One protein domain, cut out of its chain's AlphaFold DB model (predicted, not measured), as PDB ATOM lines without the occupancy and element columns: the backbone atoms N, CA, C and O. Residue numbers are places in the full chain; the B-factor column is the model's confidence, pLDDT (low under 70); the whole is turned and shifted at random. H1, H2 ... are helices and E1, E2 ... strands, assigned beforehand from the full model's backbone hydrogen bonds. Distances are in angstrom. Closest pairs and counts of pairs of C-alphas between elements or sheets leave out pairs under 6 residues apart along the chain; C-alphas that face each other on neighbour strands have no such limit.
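This is residues 2 to 52 of the 383 residues of the protein "DEAD_assoc domain-containing protein" of Cryomorphaceae bacterium (UniProt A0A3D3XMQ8). A small two-strand hairpin, E1 and E2, sits by the last turns of helix H1, and a shorter helix, H2, follows E2 after a tight link, away from H1, in a loosely joined arrangement with few contacts between its elements. A long loop, residues 16 to 29, leaves the end of H1 and comes back to E1, while residues 2 to 7, of which 3 to 7 belong to H1, stick out. The printed part has 51 residues with two named helices and two named strands in the order H1, E1, E2, H2; the sheet, order E1 - E2, is antiparallel, and the class is mixed, helices and strands. The whole is only just compact, close to loose, with a radius of gyration of the C-alphas of 11.4 A and spans of 29 by 25 by 24 A.

H1 holds residues 3 to 15 and is 17.8 A long from first to last C-alpha, beginning with C-alpha 3 at (173.900, 205.611, 264.608). E1, residues 30 to 32, measures 6.4 A, and E2, residues 35 to 37, 6.2 A. H2, residues 41 to 49, is 12.4 A long and ends with C-alpha 49 at (161.945, 220.608, 286.614).

E1 and E2 form a hairpin, antiparallel at 139 degrees; N 30 and O 37 are within hydrogen-bond range at 2.9 A, as are N 37 and O 30 at 2.8 A. The closest C-alphas of H1 and E1 are those of Val 14 and Val 30, 5.9 A apart. H1 and E2 are only just apart, their closest C-alphas 8.3 A from each other. H1 and H2 are apart, and so are E1 and H2. In H1 and H2 every O i to N i+4 pair is within hydrogen-bond range.

The two farthest C-alphas, those of Ser 2 and Arg 41, are 31.2 A apart. The link from H1 to E1 is long, with 14 residues; those from E1 to E2 and from E2 to H2 are tight. The printed part has no cut, its mean pLDDT is 88.3, and no printed residue is under 70.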
ATOM      1  N   SER A   2     174.242 202.722 268.601       92.00
ATOM      2  CA  SER A   2     174.420 202.765 267.146       92.00
ATOM      3  C   SER A   2     174.004 204.130 266.574       92.00
ATOM      4  O   SER A   2     173.331 204.913 267.249       92.00
ATOM      5  N   ASP A   3     174.367 204.409 265.320       93.38
ATOM      6  CA  ASP A   3     173.900 205.611 264.608       93.38
ATOM      7  C   ASP A   3     172.369 205.636 264.468       93.38
ATOM      8  O   ASP A   3     171.749 206.695 264.521       93.38
ATOM      9  N   GLU A   4     171.745 204.465 264.331       91.06
ATOM     10  CA  GLU A   4     170.289 204.313 264.294       91.06
ATOM     11  C   GLU A   4     169.649 204.719 265.626       91.06
ATOM     12  O   GLU A   4     168.714 205.516 265.640       91.06
ATOM     13  N   GLU A   5     170.209 204.263 266.752       90.81
ATOM     14  CA  GLU A   5     169.730 204.635 268.088       90.81
ATOM     15  C   GLU A   5     169.920 206.132 268.364       90.81
ATOM     16  O   GLU A   5     169.061 206.786 268.959       90.81
ATOM     17  N   TRP A   6     171.028 206.704 267.887       92.94
ATOM     18  CA  TRP A   6     171.273 208.139 267.980       92.94
ATOM     19  C   TRP A   6     170.264 208.955 267.164       92.94
ATOM     20  O   TRP A   6     169.696 209.927 267.668       92.94
ATOM     21  N   ASN A   7     169.995 208.543 265.925       91.94
ATOM     22  CA  ASN A   7     169.008 209.196 265.071       91.94
ATOM     23  C   ASN A   7     167.594 209.066 265.639       91.94
ATOM     24  O   ASN A   7     166.845 210.040 265.602       91.94
ATOM     25  N   TRP A   8     167.257 207.922 266.237       93.12
ATOM     26  CA  TRP A   8     166.003 207.752 266.966       93.12
ATOM     27  C   TRP A   8     165.889 208.759 268.115       93.12
ATOM     28  O   TRP A   8     164.861 209.414 268.249       93.12
ATOM     29  N   CYS A   9     166.948 208.964 268.909       92.38
ATOM     30  CA  CYS A   9     166.936 209.948 269.999       92.38
ATOM     31  C   CYS A   9     166.698 211.376 269.489       92.38
ATOM     32  O   CYS A   9     165.936 212.132 270.099       92.38
ATOM     33  N   LEU A  10     167.337 211.751 268.374       92.62
ATOM     34  CA  LEU A  10     167.135 213.052 267.731       92.62
ATOM     35  C   LEU A  10     165.711 213.196 267.191       92.62
ATOM     36  O   LEU A  10     165.087 214.242 267.372       92.62
ATOM     37  N   ASP A  11     165.180 212.150 266.570       91.31
ATOM     38  CA  ASP A  11     163.814 212.145 266.069       91.31
ATOM     39  C   ASP A  11     162.789 212.247 267.200       91.31
ATOM     40  O   ASP A  11     161.867 213.060 267.165       91.31
ATOM     41  N   PHE A  12     163.015 211.496 268.273       91.75
ATOM     42  CA  PHE A  12     162.173 211.470 269.452       91.75
ATOM     43  C   PHE A  12     162.046 212.845 270.122       91.75
ATOM     44  O   PHE A  12     160.964 213.224 270.567       91.75
ATOM     45  N   ILE A  13     163.120 213.637 270.186       92.00
ATOM     46  CA  ILE A  13     163.046 214.992 270.756       92.00
ATOM     47  C   ILE A  13     162.478 216.032 269.782       92.00
ATOM     48  O   ILE A  13     162.007 217.072 270.243       92.00
ATOM     49  N   VAL A  14     162.510 215.787 268.470       92.19
ATOM     50  CA  VAL A  14     161.962 216.718 267.469       92.19
ATOM     51  C   VAL A  14     160.484 216.448 267.212       92.19
ATOM     52  O   VAL A  14     159.682 217.373 267.301       92.19
ATOM     53  N   ARG A  15     160.122 215.191 266.940       89.50
ATOM     54  CA  ARG A  15     158.785 214.754 266.508       89.50
ATOM     55  C   ARG A  15     158.072 213.838 267.511       89.50
ATOM     56  O   ARG A  15     156.946 213.436 267.282       89.50
ATOM     57  N   GLY A  16     158.700 213.478 268.632       83.31
ATOM     58  CA  GLY A  16     158.117 212.512 269.575       83.31
ATOM     59  C   GLY A  16     158.263 211.044 269.146       83.31
ATOM     60  O   GLY A  16     157.804 210.163 269.871       83.31
ATOM     61  N   GLY A  17     158.933 210.778 268.018       83.88
ATOM     62  CA  GLY A  17     159.057 209.456 267.396       83.88
ATOM     63  C   GLY A  17     157.884 209.128 266.466       83.88
ATOM     64  O   GLY A  17     156.933 209.903 266.350       83.88
ATOM     65  N   GLU A  18     157.926 207.957 265.824       81.62
ATOM     66  CA  GLU A  18     156.953 207.560 264.790       81.62
ATOM     67  C   GLU A  18     155.498 207.575 265.283       81.62
ATOM     68  O   GLU A  18     154.597 208.024 264.577       81.62
ATOM     69  N   SER A  19     155.258 207.142 266.524       83.25
ATOM     70  CA  SER A  19     153.905 207.073 267.093       83.25
ATOM     71  C   SER A  19     153.325 208.414 267.555       83.25
ATOM     72  O   SER A  19     152.119 208.493 267.802       83.25
ATOM     73  N   LEU A  20     154.145 209.458 267.734       85.06
ATOM     74  CA  LEU A  20     153.721 210.706 268.388       85.06
ATOM     75  C   LEU A  20     153.867 211.965 267.521       85.06
ATOM     76  O   LEU A  20     153.534 213.047 267.997       85.06
ATOM     77  N   GLU A  21     154.247 211.831 266.248       83.69
ATOM     78  CA  GLU A  21     154.469 212.951 265.312       83.69
ATOM     79  C   GLU A  21     153.278 213.914 265.182       83.69
ATOM     80  O   GLU A  21     153.440 215.112 264.959       83.69
ATOM     81  N   SER A  22     152.055 213.411 265.348       83.44
ATOM     82  CA  SER A  22     150.840 214.233 265.257       83.44
ATOM     83  C   SER A  22     150.549 215.065 266.517       83.44
ATOM     84  O   SER A  22     149.522 215.743 266.578       83.44
ATOM     85  N   TYR A  23     151.402 215.000 267.542       82.50
ATOM     86  CA  TYR A  23     151.144 215.569 268.862       82.50
ATOM     87  C   TYR A  23     152.252 216.545 269.285       82.50
ATOM     88  O   TYR A  23     153.228 216.177 269.939       82.50
ATOM     89  N   ASP A  24     152.020 217.835 269.030       81.44
ATOM     90  CA  ASP A  24     152.973 218.924 269.306       81.44
ATOM     91  C   ASP A  24     153.506 218.984 270.747       81.44
ATOM     92  O   ASP A  24     154.597 219.496 270.995       81.44
ATOM     93  N   ASP A  25     152.756 218.472 271.728       79.88
ATOM     94  CA  ASP A  25     153.183 218.462 273.132       79.88
ATOM     95  C   ASP A  25     154.412 217.557 273.389       79.88
ATOM     96  O   ASP A  25     155.061 217.725 274.429       79.88
ATOM     97  N   PHE A  26     154.757 216.650 272.461       84.75
ATOM     98  CA  PHE A  26     155.963 215.810 272.520       84.75
ATOM     99  C   PHE A  26     157.152 216.382 271.735       84.75
ATOM    100  O   PHE A  26     158.269 215.889 271.891       84.75
ATOM    101  N   HIS A  27     156.951 217.459 270.968       89.56
ATOM    102  CA  HIS A  27     158.010 218.147 270.228       89.56
ATOM    103  C   HIS A  27     158.817 219.035 271.184       89.56
ATOM    104  O   HIS A  27     158.359 220.081 271.657       89.56
ATOM    105  N   LYS A  28     160.037 218.609 271.522       89.88
ATOM    106  CA  LYS A  28     160.892 219.292 272.510       89.88
ATOM    107  C   LYS A  28     161.847 220.287 271.851       89.88
ATOM    108  O   LYS A  28     162.230 221.282 272.473       89.88
ATOM    109  N   VAL A  29     162.248 220.013 270.616       92.62
ATOM    110  CA  VAL A  29     163.342 220.690 269.921       92.62
ATOM    111  C   VAL A  29     162.955 220.973 268.470       92.62
ATOM    112  O   VAL A  29     162.279 220.168 267.842       92.62
ATOM    113  N   VAL A  30     163.410 222.104 267.930       92.44
ATOM    114  CA  VAL A  30     163.331 222.426 266.496       92.44
ATOM    115  C   VAL A  30     164.725 222.407 265.878       92.44
ATOM    116  O   VAL A  30     165.707 222.701 266.561       92.44
ATOM    117  N   VAL A  31     164.818 222.082 264.591       93.75
ATOM    118  CA  VAL A  31     166.084 222.097 263.848       93.75
ATOM    119  C   VAL A  31     166.149 223.366 263.001       93.75
ATOM    120  O   VAL A  31     165.346 223.551 262.093       93.75
ATOM    121  N   GLU A  32     167.113 224.236 263.293       93.44
ATOM    122  CA  GLU A  32     167.394 225.462 262.539       93.44
ATOM    123  C   GLU A  32     168.863 225.459 262.115       93.44
ATOM    124  O   GLU A  32     169.744 225.365 262.970       93.44
ATOM    125  N   ASP A  33     169.133 225.558 260.811       91.62
ATOM    126  CA  ASP A  33     170.491 225.546 260.240       91.62
ATOM    127  C   ASP A  33     171.328 224.320 260.664       91.62
ATOM    128  O   ASP A  33     172.528 224.411 260.914       91.62
ATOM    129  N   GLY A  34     170.677 223.158 260.801       89.31
ATOM    130  CA  GLY A  34     171.305 221.924 261.288       89.31
ATOM    131  C   GLY A  34     171.559 221.895 262.801       89.31
ATOM    132  O   GLY A  34     172.137 220.935 263.306       89.31
ATOM    133  N   VAL A  35     171.112 222.915 263.540       92.12
ATOM    134  CA  VAL A  35     171.259 223.014 264.994       92.12
ATOM    135  C   VAL A  35     169.925 222.750 265.686       92.12
ATOM    136  O   VAL A  35     168.915 223.399 265.423       92.12
ATOM    137  N   TYR A  36     169.951 221.819 266.632       93.56
ATOM    138  CA  TYR A  36     168.829 221.424 267.477       93.56
ATOM    139  C   TYR A  36     168.649 222.442 268.619       93.56
ATOM    140  O   TYR A  36     169.498 222.547 269.504       93.56
ATOM    141  N   LYS A  37     167.557 223.220 268.607       93.25
ATOM    142  CA  LYS A  37     167.282 224.308 269.567       93.25
ATOM    143  C   LYS A  37     165.966 224.114 270.324       93.25
ATOM    144  O   LYS A  37     164.934 223.781 269.748       93.25
ATOM    145  N   VAL A  38     165.966 224.424 271.623       92.62
ATOM    146  CA  VAL A  38     164.732 224.554 272.421       92.62
ATOM    147  C   VAL A  38     164.260 226.006 272.366       92.62
ATOM    148  O   VAL A  38     164.767 226.855 273.096       92.62
ATOM    149  N   ILE A  39     163.273 226.299 271.521       91.38
ATOM    150  CA  ILE A  39     162.723 227.662 271.368       91.38
ATOM    151  C   ILE A  39     161.602 227.977 272.371       91.38
ATOM    152  O   ILE A  39     161.343 229.132 272.706       91.38
ATOM    153  N   SER A  40     160.932 226.946 272.895       90.44
ATOM    154  CA  SER A  40     159.792 227.110 273.795       90.44
ATOM    155  C   SER A  40     160.232 227.244 275.250       90.44
ATOM    156  O   SER A  40     160.765 226.310 275.857       90.44
ATOM    157  N   ARG A  41     159.911 228.388 275.872       89.62
ATOM    158  CA  ARG A  41     160.133 228.600 277.313       89.62
ATOM    159  C   ARG A  41     159.386 227.568 278.166       89.62
ATOM    160  O   ARG A  41     159.917 227.137 279.185       89.62
ATOM    161  N   LYS A  42     158.185 227.142 277.747       87.19
ATOM    162  CA  LYS A  42     157.393 226.095 278.424       87.19
ATOM    163  C   LYS A  42     158.162 224.773 278.449       87.19
ATOM    164  O   LYS A  42     158.306 224.182 279.515       87.19
ATOM    165  N   VAL A  43     158.685 224.342 277.299       88.19
ATOM    166  CA  VAL A  43     159.468 223.102 277.177       88.19
ATOM    167  C   VAL A  43     160.758 223.190 277.991       88.19
ATOM    168  O   VAL A  43     161.041 222.289 278.776       88.19
ATOM    169  N   SER A  44     161.484 224.310 277.894       89.69
ATOM    170  CA  SER A  44     162.707 224.535 278.677       89.69
ATOM    171  C   SER A  44     162.460 224.411 280.185       89.69
ATOM    172  O   SER A  44     163.212 223.738 280.886       89.69
ATOM    173  N   MET A  45     161.380 225.016 280.692       86.88
ATOM    174  CA  MET A  45     161.027 224.920 282.111       86.88
ATOM    175  C   MET A  45     160.618 223.499 282.511       86.88
ATOM    176  O   MET A  45     161.063 223.030 283.553       86.88
ATOM    177  N   ARG A  46     159.814 222.802 281.692       86.81
ATOM    178  CA  ARG A  46     159.431 221.403 281.953       86.81
ATOM    179  C   ARG A  46     160.657 220.503 282.080       86.81
ATOM    180  O   ARG A  46     160.747 219.746 283.038       86.81
ATOM    181  N   HIS A  47     161.612 220.632 281.159       86.00
ATOM    182  CA  HIS A  47     162.850 219.860 281.203       86.00
ATOM    183  C   HIS A  47     163.664 220.167 282.467       86.00
ATOM    184  O   HIS A  47     164.075 219.247 283.159       86.00
ATOM    185  N   LYS A  48     163.819 221.447 282.837       86.25
ATOM    186  CA  LYS A  48     164.545 221.842 284.058       86.25
ATOM    187  C   LYS A  48     163.933 221.297 285.349       86.25
ATOM    188  O   LYS A  48     164.674 221.045 286.289       86.25
ATOM    189  N   PHE A  49     162.610 221.148 285.421       82.06
ATOM    190  CA  PHE A  49     161.945 220.608 286.614       82.06
ATOM    191  C   PHE A  49     161.947 219.081 286.685       82.06
ATOM    192  O   PHE A  49     161.835 218.540 287.779       82.06
ATOM    193  N   ASN A  50     162.111 218.410 285.545       77.19
ATOM    194  CA  ASN A  50     162.144 216.951 285.451       77.19
ATOM    195  C   ASN A  50     163.550 216.401 285.195       77.19
ATOM    196  O   ASN A  50     163.693 215.220 284.897       77.19
ATOM    197  N   ILE A  51     164.584 217.241 285.269       80.62
ATOM    198  CA  ILE A  51     165.956 216.807 285.033       80.62
ATOM    199  C   ILE A  51     166.409 215.883 286.168       80.62
ATOM    200  O   ILE A  51     166.334 216.238 287.344       80.62
ATOM    201  N   GLY A  52     166.883 214.695 285.805       76.81
ATOM    202  CA  GLY A  52     167.360 213.684 286.742       76.81
ATOM    203  C   GLY A  52     166.862 212.286 286.391       76.81
ATOM    204  O   GLY A  52     166.017 212.107 285.519       76.81
TER     205      GLY A  52